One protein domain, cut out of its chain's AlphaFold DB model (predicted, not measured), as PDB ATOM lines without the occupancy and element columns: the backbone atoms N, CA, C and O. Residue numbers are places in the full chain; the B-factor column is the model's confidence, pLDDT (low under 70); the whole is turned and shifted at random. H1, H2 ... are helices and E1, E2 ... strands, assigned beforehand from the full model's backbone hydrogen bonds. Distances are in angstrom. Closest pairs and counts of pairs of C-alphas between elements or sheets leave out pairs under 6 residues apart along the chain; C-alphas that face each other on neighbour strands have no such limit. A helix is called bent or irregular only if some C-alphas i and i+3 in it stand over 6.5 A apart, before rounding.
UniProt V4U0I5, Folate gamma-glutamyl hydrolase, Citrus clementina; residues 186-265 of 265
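This is residues 186 to 265 of the 265 residues of the protein "Folate gamma-glutamyl hydrolase" of Citrus clementina (UniProt V4U0I5). A flat triangle: a bent ribbon of E1 and E2 makes one side, two small groups of helices, H1 with H2 and H3 with H4, lie at separate corners, and the short strand E3 runs through the middle. Short antiparallel pairings join E3 to residues 198 to 199 and 263 to 264. The printed part has 80 residues, in the order E1 H1 H2 E2 H3 H4 E3; the class is mixed, and the sheet E1 - E2 is antiparallel. It is compact, with a radius of gyration of the C-alphas of 13.1 A and spans of 33 by 31 by 17 A.

Begin at E1, residues 186 to 195, and its antiparallel neighbour E2, residues 227 to 234, at 165 degrees; N 186 and O 234, 2.8 A apart, are within hydrogen-bond range. E1 bends by 96 degrees at residue 192, E2 by 90 degrees at residue 231. H1, residues 209 to 212, and H2, residues 215 to 223, are close but not clearly touching; their closest C-alphas, Phe 210 and Leu 218, are 7.8 A apart. H3, residues 237 to 242, and H4, residues 244 to 249, only just touch, with 3 pairs of C-alphas within 8 A, and only at the corner; the closest C-alphas are Gln 241 and Ala 247, 4.9 A. E3, residues 254 to 257, pairs with no named strand; its closest C-alpha to E1 is Ser 256, 6.9 A from Ser 195. In H2, H3 and H4 every O i to N i+4 pair is within hydrogen-bond range; H1 is too short for one.

Find C-alpha 186 at (-35.684, -27.268, 3.964); E1 runs 18.5 A from there. H2 spans 12.6 A, E2 15.0 A. E3 ends at C-alpha 257 (-22.544, -26.012, 1.894).

The C-alphas farthest apart, Glu 216 and Gln 244, are 34.9 A apart. The printed part has no cut; E1 to H1 is a long link. No printed residue is under 70.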
ATOM      1  N   GLU A 186     -36.189 -25.918   4.192       96.38
ATOM      2  CA  GLU A 186     -35.684 -27.268   3.964       96.38
ATOM      3  C   GLU A 186     -34.746 -27.683   5.102       96.38
ATOM      4  O   GLU A 186     -34.233 -26.841   5.839       96.38
ATOM      5  N   THR A 187     -34.522 -28.987   5.259       94.56
ATOM      6  CA  THR A 187     -33.619 -29.524   6.284       94.56
ATOM      7  C   THR A 187     -32.185 -29.640   5.777       94.56
ATOM      8  O   THR A 187     -31.957 -30.240   4.720       94.56
ATOM      9  N   PHE A 188     -31.234 -29.182   6.586       92.50
ATOM     10  CA  PHE A 188     -29.796 -29.228   6.312       92.50
ATOM     11  C   PHE A 188     -29.015 -29.714   7.533       92.50
ATOM     12  O   PHE A 188     -29.482 -29.566   8.666       92.50
ATOM     13  N   ASP A 189     -27.824 -30.269   7.301       88.50
ATOM     14  CA  ASP A 189     -26.915 -30.671   8.379       88.50
ATOM     15  C   ASP A 189     -25.820 -29.620   8.603       88.50
ATOM     16  O   ASP A 189     -24.707 -29.711   8.081       88.50
ATOM     17  N   GLY A 190     -26.196 -28.546   9.303       82.81
ATOM     18  CA  GLY A 190     -25.346 -27.385   9.578       82.81
ATOM     19  C   GLY A 190     -25.198 -27.094  11.070       82.81
ATOM     20  O   GLY A 190     -25.108 -25.929  11.457       82.81
ATOM     21  N   ALA A 191     -25.254 -28.110  11.934       87.44
ATOM     22  CA  ALA A 191     -25.124 -27.922  13.377       87.44
ATOM     23  C   ALA A 191     -23.649 -27.846  13.799       87.44
ATOM     24  O   ALA A 191     -22.879 -28.764  13.544       87.44
ATOM     25  N   ASN A 192     -23.264 -26.776  14.506       90.12
ATOM     26  CA  ASN A 192     -21.904 -26.573  15.023       90.12
ATOM     27  C   ASN A 192     -20.789 -26.712  13.957       90.12
ATOM     28  O   ASN A 192     -19.741 -27.311  14.205       90.12
ATOM     29  N   GLN A 193     -21.010 -26.139  12.774       91.00
ATOM     30  CA  GLN A 193     -20.116 -26.273  11.627       91.00
ATOM     31  C   GLN A 193     -19.452 -24.936  11.280       91.00
ATOM     32  O   GLN A 193     -20.114 -23.958  10.937       91.00
ATOM     33  N   ALA A 194     -18.120 -24.896  11.283       94.25
ATOM     34  CA  ALA A 194     -17.383 -23.792  10.672       94.25
ATOM     35  C   ALA A 194     -17.334 -23.977   9.143       94.25
ATOM     36  O   ALA A 194     -16.946 -25.036   8.653       94.25
ATOM     37  N   SER A 195     -17.702 -22.942   8.393       94.62
ATOM     38  CA  SER A 195     -17.950 -22.986   6.948       94.62
ATOM     39  C   SER A 195     -17.356 -21.781   6.207       94.62
ATOM     40  O   SER A 195     -16.909 -20.805   6.821       94.62
ATOM     41  N   THR A 196     -17.355 -21.866   4.876       95.81
ATOM     42  CA  THR A 196     -16.968 -20.788   3.952       95.81
ATOM     43  C   THR A 196     -18.208 -20.155   3.314       95.81
ATOM     44  O   THR A 196     -19.274 -20.764   3.257       95.81
ATOM     45  N   LEU A 197     -18.068 -18.943   2.778       96.25
ATOM     46  CA  LEU A 197     -19.065 -18.284   1.936       96.25
ATOM     47  C   LEU A 197     -18.677 -18.379   0.462       96.25
ATOM     48  O   LEU A 197     -17.666 -17.826   0.019       96.25
ATOM     49  N   GLN A 198     -19.544 -19.008  -0.318       95.88
ATOM     50  CA  GLN A 198     -19.449 -19.060  -1.769       95.88
ATOM     51  C   GLN A 198     -20.198 -17.864  -2.356       95.88
ATOM     52  O   GLN A 198     -21.426 -17.807  -2.315       95.88
ATOM     53  N   PHE A 199     -19.472 -16.871  -2.872       95.12
ATOM     54  CA  PHE A 199     -20.098 -15.719  -3.526       95.12
ATOM     55  C   PHE A 199     -20.733 -16.132  -4.853       95.12
ATOM     56  O   PHE A 199     -20.140 -16.869  -5.643       95.12
ATOM     57  N   VAL A 200     -21.933 -15.613  -5.121       92.81
ATOM     58  CA  VAL A 200     -22.610 -15.848  -6.401       92.81
ATOM     59  C   VAL A 200     -21.755 -15.287  -7.541       92.81
ATOM     60  O   VAL A 200     -21.191 -14.193  -7.451       92.81
ATOM     61  N   LYS A 201     -21.641 -16.043  -8.635       89.88
ATOM     62  CA  LYS A 201     -20.820 -15.655  -9.785       89.88
ATOM     63  C   LYS A 201     -21.271 -14.299 -10.343       89.88
ATOM     64  O   LYS A 201     -22.459 -14.078 -10.552       89.88
ATOM     65  N   ASN A 202     -20.307 -13.422 -10.632       87.31
ATOM     66  CA  ASN A 202     -20.525 -12.069 -11.165       87.31
ATOM     67  C   ASN A 202     -21.375 -11.153 -10.258       87.31
ATOM     68  O   ASN A 202     -22.008 -10.218 -10.750       87.31
ATOM     69  N   ILE A 203     -21.411 -11.402  -8.944       89.50
ATOM     70  CA  ILE A 203     -22.128 -10.533  -8.009       89.50
ATOM     71  C   ILE A 203     -21.496  -9.132  -7.970       89.50
ATOM     72  O   ILE A 203     -20.299  -8.985  -7.730       89.50
ATOM     73  N   ASN A 204     -22.303  -8.087  -8.181       91.00
ATOM     74  CA  ASN A 204     -21.877  -6.725  -7.862       91.00
ATOM     75  C   ASN A 204     -21.968  -6.519  -6.342       91.00
ATOM     76  O   ASN A 204     -23.067  -6.602  -5.785       91.00
ATOM     77  N   ILE A 205     -20.819  -6.275  -5.703       91.38
ATOM     78  CA  ILE A 205     -20.701  -6.024  -4.260       91.38
ATOM     79  C   ILE A 205     -21.063  -4.586  -3.875       91.38
ATOM     80  O   ILE A 205     -21.344  -4.331  -2.704       91.38
ATOM     81  N   GLU A 206     -21.069  -3.653  -4.826       93.38
ATOM     82  CA  GLU A 206     -21.465  -2.267  -4.591       93.38
ATOM     83  C   GLU A 206     -22.932  -2.191  -4.147       93.38
ATOM     84  O   GLU A 206     -23.797  -2.899  -4.668       93.38
ATOM     85  N   GLY A 207     -23.206  -1.374  -3.132       91.25
ATOM     86  CA  GLY A 207     -24.516  -1.256  -2.494       91.25
ATOM     87  C   GLY A 207     -24.896  -2.437  -1.596       91.25
ATOM     88  O   GLY A 207     -25.994  -2.449  -1.048       91.25
ATOM     89  N   THR A 208     -24.027  -3.440  -1.431       94.31
ATOM     90  CA  THR A 208     -24.296  -4.613  -0.582       94.31
ATOM     91  C   THR A 208     -23.578  -4.529   0.763       94.31
ATOM     92  O   THR A 208     -22.658  -3.730   0.950       94.31
ATOM     93  N   LEU A 209     -23.929  -5.439   1.679       92.12
ATOM     94  CA  LEU A 209     -23.232  -5.633   2.957       92.12
ATOM     95  C   LEU A 209     -21.705  -5.759   2.793       92.12
ATOM     96  O   LEU A 209     -20.943  -5.295   3.638       92.12
ATOM     97  N   PHE A 210     -21.256  -6.361   1.689       95.75
ATOM     98  CA  PHE A 210     -19.848  -6.652   1.433       95.75
ATOM     99  C   PHE A 210     -19.062  -5.477   0.842       95.75
ATOM    100  O   PHE A 210     -17.842  -5.570   0.745       95.75
ATOM    101  N   GLN A 211     -19.709  -4.359   0.483       95.88
ATOM    102  CA  GLN A 211     -19.042  -3.220  -0.166       95.88
ATOM    103  C   GLN A 211     -17.852  -2.685   0.644       95.88
ATOM    104  O   GLN A 211     -16.851  -2.258   0.074       95.88
ATOM    105  N   ARG A 212     -17.964  -2.680   1.976       95.38
ATOM    106  CA  ARG A 212     -16.935  -2.142   2.881       95.38
ATOM    107  C   ARG A 212     -15.934  -3.186   3.376       95.38
ATOM    108  O   ARG A 212     -15.059  -2.851   4.171       95.38
ATOM    109  N   PHE A 213     -16.052  -4.438   2.944       95.88
ATOM    110  CA  PHE A 213     -15.139  -5.489   3.378       95.88
ATOM    111  C   PHE A 213     -13.801  -5.373   2.632       95.88
ATOM    112  O   PHE A 213     -13.797  -5.235   1.406       95.88
ATOM    113  N   PRO A 214     -12.654  -5.472   3.331       96.50
ATOM    114  CA  PRO A 214     -11.354  -5.527   2.675       96.50
ATOM    115  C   PRO A 214     -11.270  -6.714   1.701       96.50
ATOM    116  O   PRO A 214     -11.725  -7.808   2.052       96.50
ATOM    117  N   PRO A 215     -10.630  -6.566   0.525       95.00
ATOM    118  CA  PRO A 215     -10.510  -7.654  -0.447       95.00
ATOM    119  C   PRO A 215      -9.884  -8.937   0.121       95.00
ATOM    120  O   PRO A 215     -10.301 -10.038  -0.230       95.00
ATOM    121  N   GLU A 216      -8.917  -8.813   1.037       97.19
ATOM    122  CA  GLU A 216      -8.317  -9.969   1.716       97.19
ATOM    123  C   GLU A 216      -9.336 -10.718   2.583       97.19
ATOM    124  O   GLU A 216      -9.372 -11.948   2.569       97.19
ATOM    125  N   LEU A 217     -10.196  -9.990   3.302       96.50
ATOM    126  CA  LEU A 217     -11.240 -10.598   4.123       96.50
ATOM    127  C   LEU A 217     -12.288 -11.289   3.247       96.50
ATOM    128  O   LEU A 217     -12.683 -12.405   3.562       96.50
ATOM    129  N   LEU A 218     -12.687 -10.681   2.124       95.31
ATOM    130  CA  LEU A 218     -13.587 -11.322   1.155       95.31
ATOM    131  C   LEU A 218     -13.007 -12.636   0.629       95.31
ATOM    132  O   LEU A 218     -13.713 -13.640   0.574       95.31
ATOM    133  N   LYS A 219     -11.708 -12.654   0.310       95.62
ATOM    134  CA  LYS A 219     -11.013 -13.875  -0.105       95.62
ATOM    135  C   LYS A 219     -11.042 -14.935   0.997       95.62
ATOM    136  O   LYS A 219     -11.424 -16.067   0.718       95.62
ATOM    137  N   LYS A 220     -10.688 -14.569   2.235       97.62
ATOM    138  CA  LYS A 220     -10.688 -15.500   3.375       97.62
ATOM    139  C   LYS A 220     -12.076 -16.036   3.692       97.62
ATOM    140  O   LYS A 220     -12.200 -17.213   3.986       97.62
ATOM    141  N   LEU A 221     -13.128 -15.225   3.568       96.56
ATOM    142  CA  LEU A 221     -14.503 -15.704   3.731       96.56
ATOM    143  C   LEU A 221     -14.835 -16.844   2.756       96.56
ATOM    144  O   LEU A 221     -15.633 -17.702   3.109       96.56
ATOM    145  N   SER A 222     -14.221 -16.890   1.569       95.12
ATOM    146  CA  SER A 222     -14.424 -17.968   0.591       95.12
ATOM    147  C   SER A 222     -13.474 -19.155   0.713       95.12
ATOM    148  O   SER A 222     -13.782 -20.214   0.168       95.12
ATOM    149  N   THR A 223     -12.329 -19.003   1.380       96.12
ATOM    150  CA  THR A 223     -11.302 -20.059   1.468       96.12
ATOM    151  C   THR A 223     -11.174 -20.680   2.851       96.12
ATOM    152  O   THR A 223     -10.817 -21.850   2.957       96.12
ATOM    153  N   ASP A 224     -11.473 -19.917   3.898       97.00
ATOM    154  CA  ASP A 224     -11.221 -20.275   5.286       97.00
ATOM    155  C   ASP A 224     -12.561 -20.471   6.011       97.00
ATOM    156  O   ASP A 224     -13.523 -19.729   5.789       97.00
ATOM    157  N   CYS A 225     -12.634 -21.451   6.914       95.81
ATOM    158  CA  CYS A 225     -13.847 -21.745   7.680       95.81
ATOM    159  C   CYS A 225     -14.095 -20.699   8.784       95.81
ATOM    160  O   CYS A 225     -13.859 -20.955   9.964       95.81
ATOM    161  N   LEU A 226     -14.542 -19.501   8.393       95.94
ATOM    162  CA  LEU A 226     -14.745 -18.341   9.271       95.94
ATOM    163  C   LEU A 226     -16.209 -18.103   9.662       95.94
ATOM    164  O   LEU A 226     -16.474 -17.282  10.541       95.94
ATOM    165  N   VAL A 227     -17.163 -18.786   9.022       94.44
ATOM    166  CA  VAL A 227     -18.600 -18.584   9.257       94.44
ATOM    167  C   VAL A 227     -19.190 -19.773   9.996       94.44
ATOM    168  O   VAL A 227     -19.171 -20.893   9.500       94.44
ATOM    169  N   MET A 228     -19.737 -19.527  11.185       94.38
ATOM    170  CA  MET A 228     -20.391 -20.559  11.986       94.38
ATOM    171  C   MET A 228     -21.822 -20.802  11.498       94.38
ATOM    172  O   MET A 228     -22.654 -19.897  11.564       94.38
ATOM    173  N   GLN A 229     -22.104 -22.035  11.094       93.12
ATOM    174  CA  GLN A 229     -23.447 -22.571  10.923       93.12
ATOM    175  C   GLN A 229     -23.850 -23.308  12.197       93.12
ATOM    176  O   GLN A 229     -23.091 -24.100  12.758       93.12
ATOM    177  N   ASN A 230     -25.053 -23.015  12.683       93.12
ATOM    178  CA  ASN A 230     -25.656 -23.759  13.780       93.12
ATOM    179  C   ASN A 230     -27.176 -23.809  13.613       93.12
ATOM    180  O   ASN A 230     -27.916 -23.145  14.343       93.12
ATOM    181  N   HIS A 231     -27.625 -24.537  12.595       91.81
ATOM    182  CA  HIS A 231     -29.031 -24.631  12.219       91.81
ATOM    183  C   HIS A 231     -29.346 -25.977  11.556       91.81
ATOM    184  O   HIS A 231     -28.474 -26.632  10.991       91.81
ATOM    185  N   HIS A 232     -30.615 -26.376  11.638       92.31
ATOM    186  CA  HIS A 232     -31.146 -27.581  10.982       92.31
ATOM    187  C   HIS A 232     -32.102 -27.257   9.832       92.31
ATOM    188  O   HIS A 232     -32.524 -28.153   9.103       92.31
ATOM    189  N   TYR A 233     -32.475 -25.984   9.700       94.69
ATOM    190  CA  TYR A 233     -33.386 -25.490   8.683       94.69
ATOM    191  C   TYR A 233     -32.718 -24.364   7.914       94.69
ATOM    192  O   TYR A 233     -31.989 -23.566   8.492       94.69
ATOM    193  N   GLY A 234     -32.973 -24.296   6.622       94.06
ATOM    194  CA  GLY A 234     -32.458 -23.255   5.744       94.06
ATOM    195  C   GLY A 234     -33.299 -23.198   4.483       94.06
ATOM    196  O   GLY A 234     -34.399 -23.750   4.434       94.06
ATOM    197  N   ILE A 235     -32.777 -22.560   3.448       96.38
ATOM    198  CA  ILE A 235     -33.421 -22.539   2.136       96.38
ATOM    199  C   ILE A 235     -32.360 -22.675   1.051       96.38
ATOM    200  O   ILE A 235     -31.337 -21.986   1.074       96.38
ATOM    201  N   SER A 236     -32.580 -23.584   0.105       96.25
ATOM    202  CA  SER A 236     -31.705 -23.709  -1.058       96.25
ATOM    203  C   SER A 236     -31.879 -22.510  -2.002       96.25
ATOM    204  O   SER A 236     -32.969 -21.925  -2.084       96.25
ATOM    205  N   PRO A 237     -30.834 -22.124  -2.757       95.00
ATOM    206  CA  PRO A 237     -30.959 -21.110  -3.801       95.00
ATOM    207  C   PRO A 237     -32.073 -21.423  -4.803       95.00
ATOM    208  O   PRO A 237     -32.790 -20.517  -5.225       95.00
ATOM    209  N   GLU A 238     -32.250 -22.698  -5.149       95.75
ATOM    210  CA  GLU A 238     -33.283 -23.180  -6.060       95.75
ATOM    211  C   GLU A 238     -34.683 -22.922  -5.495       95.75
ATOM    212  O   GLU A 238     -35.532 -22.356  -6.186       95.75
ATOM    213  N   ARG A 239     -34.924 -23.277  -4.226       96.56
ATOM    214  CA  ARG A 239     -36.207 -23.046  -3.544       96.56
ATOM    215  C   ARG A 239     -36.501 -21.553  -3.390       96.56
ATOM    216  O   ARG A 239     -37.634 -21.135  -3.629       96.56
ATOM    217  N   MET A 240     -35.484 -20.754  -3.057       96.50
ATOM    218  CA  MET A 240     -35.605 -19.298  -2.943       96.50
ATOM    219  C   MET A 240     -35.943 -18.642  -4.289       96.50
ATOM    220  O   MET A 240     -36.803 -17.771  -4.337       96.50
ATOM    221  N   GLN A 241     -35.309 -19.069  -5.385       95.75
ATOM    222  CA  GLN A 241     -35.575 -18.532  -6.727       95.75
ATOM    223  C   GLN A 241     -36.903 -19.022  -7.321       95.75
ATOM    224  O   GLN A 241     -37.520 -18.307  -8.108       95.75
ATOM    225  N   ALA A 242     -37.353 -20.228  -6.959       97.25
ATOM    226  CA  ALA A 242     -38.625 -20.779  -7.423       97.25
ATOM    227  C   ALA A 242     -39.844 -20.067  -6.809       97.25
ATOM    228  O   ALA A 242     -40.911 -20.040  -7.427       97.25
ATOM    229  N   ASN A 243     -39.707 -19.487  -5.613       98.06
ATOM    230  CA  ASN A 243     -40.745 -18.659  -5.006       98.06
ATOM    231  C   ASN A 243     -40.640 -17.214  -5.523       98.06
ATOM    232  O   ASN A 243     -39.642 -16.530  -5.300       98.06
ATOM    233  N   GLN A 244     -41.680 -16.736  -6.211       97.50
ATOM    234  CA  GLN A 244     -41.648 -15.429  -6.875       97.50
ATOM    235  C   GLN A 244     -41.510 -14.253  -5.904       97.50
ATOM    236  O   GLN A 244     -40.861 -13.270  -6.254       97.50
ATOM    237  N   GLU A 245     -42.089 -14.335  -4.707       98.06
ATOM    238  CA  GLU A 245     -42.030 -13.246  -3.730       98.06
ATOM    239  C   GLU A 245     -40.633 -13.144  -3.114       98.06
ATOM    240  O   GLU A 245     -40.042 -12.064  -3.088       98.06
ATOM    241  N   LEU A 246     -40.022 -14.280  -2.762       98.12
ATOM    242  CA  LEU A 246     -38.626 -14.310  -2.318       98.12
ATOM    243  C   LEU A 246     -37.657 -13.847  -3.405       98.12
ATOM    244  O   LEU A 246     -36.748 -13.074  -3.110       98.12
ATOM    245  N   ALA A 247     -37.850 -14.284  -4.651       97.25
ATOM    246  CA  ALA A 247     -36.981 -13.914  -5.763       97.25
ATOM    247  C   ALA A 247     -37.035 -12.411  -6.095       97.25
ATOM    248  O   ALA A 247     -36.035 -11.847  -6.538       97.25
ATOM    249  N   LYS A 248     -38.186 -11.758  -5.886       97.50
ATOM    250  CA  LYS A 248     -38.335 -10.300  -6.040       97.50
ATOM    251  C   LYS A 248     -37.735  -9.540  -4.860       97.50
ATOM    252  O   LYS A 248     -37.157  -8.476  -5.057       97.50
ATOM    253  N   PHE A 249     -37.900 -10.067  -3.649       97.62
ATOM    254  CA  PHE A 249     -37.531  -9.374  -2.419       97.62
ATOM    255  C   PHE A 249     -36.039  -9.501  -2.086       97.62
ATOM    256  O   PHE A 249     -35.400  -8.533  -1.676       97.62
ATOM    257  N   PHE A 250     -35.458 -10.691  -2.266       96.44
ATOM    258  CA  PHE A 250     -34.084 -10.987  -1.878       96.44
ATOM    259  C   PHE A 250     -33.147 -11.126  -3.074       96.44
ATOM    260  O   PHE A 250     -33.423 -11.799  -4.063       96.44
ATOM    261  N   LYS A 251     -31.943 -10.575  -2.910       94.94
ATOM    262  CA  LYS A 251     -30.798 -10.838  -3.783       94.94
ATOM    263  C   LYS A 251     -29.825 -11.777  -3.071       94.94
ATOM    264  O   LYS A 251     -29.234 -11.411  -2.055       94.94
ATOM    265  N   ILE A 252     -29.613 -12.972  -3.622       95.31
ATOM    266  CA  ILE A 252     -28.646 -13.931  -3.072       95.31
ATOM    267  C   ILE A 252     -27.225 -13.411  -3.324       95.31
ATOM    268  O   ILE A 252     -26.800 -13.267  -4.468       95.31
ATOM    269  N   LEU A 253     -26.487 -13.123  -2.248       96.25
ATOM    270  CA  LEU A 253     -25.089 -12.670  -2.322       96.25
ATOM    271  C   LEU A 253     -24.090 -13.824  -2.171       96.25
ATOM    272  O   LEU A 253     -23.065 -13.864  -2.849       96.25
ATOM    273  N   THR A 254     -24.398 -14.750  -1.265       96.06
ATOM    274  CA  THR A 254     -23.533 -15.869  -0.882       96.06
ATOM    275  C   THR A 254     -24.360 -17.112  -0.604       96.06
ATOM    276  O   THR A 254     -25.511 -16.989  -0.189       96.06
ATOM    277  N   THR A 255     -23.760 -18.281  -0.764       95.69
ATOM    278  CA  THR A 255     -24.279 -19.568  -0.294       95.69
ATOM    279  C   THR A 255     -23.228 -20.260   0.574       95.69
ATOM    280  O   THR A 255     -22.063 -19.858   0.592       95.69
ATOM    281  N   SER A 256     -23.636 -21.283   1.315       93.31
ATOM    282  CA  SER A 256     -22.748 -22.206   2.026       93.31
ATOM    283  C   SER A 256     -23.138 -23.639   1.685       93.31
ATOM    284  O   SER A 256     -24.233 -23.885   1.183       93.31
ATOM    285  N   MET A 257     -22.245 -24.585   1.952       89.56
ATOM    286  CA  MET A 257     -22.544 -26.012   1.894       89.56
ATOM    287  C   MET A 257     -22.736 -26.563   3.307       89.56
ATOM    288  O   MET A 257     -22.073 -26.092   4.231       89.56
ATOM    289  N   ASP A 258     -23.650 -27.518   3.468       84.25
ATOM    290  CA  ASP A 258     -23.784 -28.328   4.685       84.25
ATOM    291  C   ASP A 258     -22.741 -29.469   4.720       84.25
ATOM    292  O   ASP A 258     -21.929 -29.608   3.798       84.25
ATOM    293  N   GLU A 259     -22.729 -30.293   5.775       79.62
ATOM    294  CA  GLU A 259     -21.776 -31.418   5.906       79.62
ATOM    295  C   GLU A 259     -21.846 -32.449   4.760       79.62
ATOM    296  O   GLU A 259     -20.882 -33.177   4.515       79.62
ATOM    297  N   TYR A 260     -22.952 -32.482   4.011       81.88
ATOM    298  CA  TYR A 260     -23.187 -33.383   2.884       81.88
ATOM    299  C   TYR A 260     -23.125 -32.684   1.519       81.88
ATOM    300  O   TYR A 260     -23.545 -33.257   0.511       81.88
ATOM    301  N   ASN A 261     -22.555 -31.478   1.459       83.06
ATOM    302  CA  ASN A 261     -22.426 -30.653   0.256       83.06
ATOM    303  C   ASN A 261     -23.757 -30.158  -0.336       83.06
ATOM    304  O   ASN A 261     -23.807 -29.786  -1.513       83.06
ATOM    305  N   LYS A 262     -24.842 -30.118   0.445       87.00
ATOM    306  CA  LYS A 262     -26.068 -29.434   0.019       87.00
ATOM    307  C   LYS A 262     -25.880 -27.931   0.137       87.00
ATOM    308  O   LYS A 262     -25.417 -27.434   1.160       87.00
ATOM    309  N   VAL A 263     -26.254 -27.210  -0.915       85.25
ATOM    310  CA  VAL A 263     -26.105 -25.755  -0.980       85.25
ATOM    311  C   VAL A 263     -27.294 -25.083  -0.303       85.25
ATOM    312  O   VAL A 263     -28.445 -25.367  -0.621       85.25
ATOM    313  N   GLN A 264     -26.997 -24.161   0.604       86.19
ATOM    314  CA  GLN A 264     -27.981 -23.426   1.389       86.19
ATOM    315  C   GLN A 264     -27.629 -21.950   1.516       86.19
ATOM    316  O   GLN A 264     -26.495 -21.526   1.248       86.19
ATOM    317  N   LYS A 265     -28.628 -21.179   1.935       74.62
ATOM    318  CA  LYS A 265     -28.514 -19.772   2.290       74.62
ATOM    319  C   LYS A 265     -28.793 -19.550   3.772       74.62
ATOM    320  O   LYS A 265     -29.726 -20.202   4.290       74.62
TER     321      LYS A 265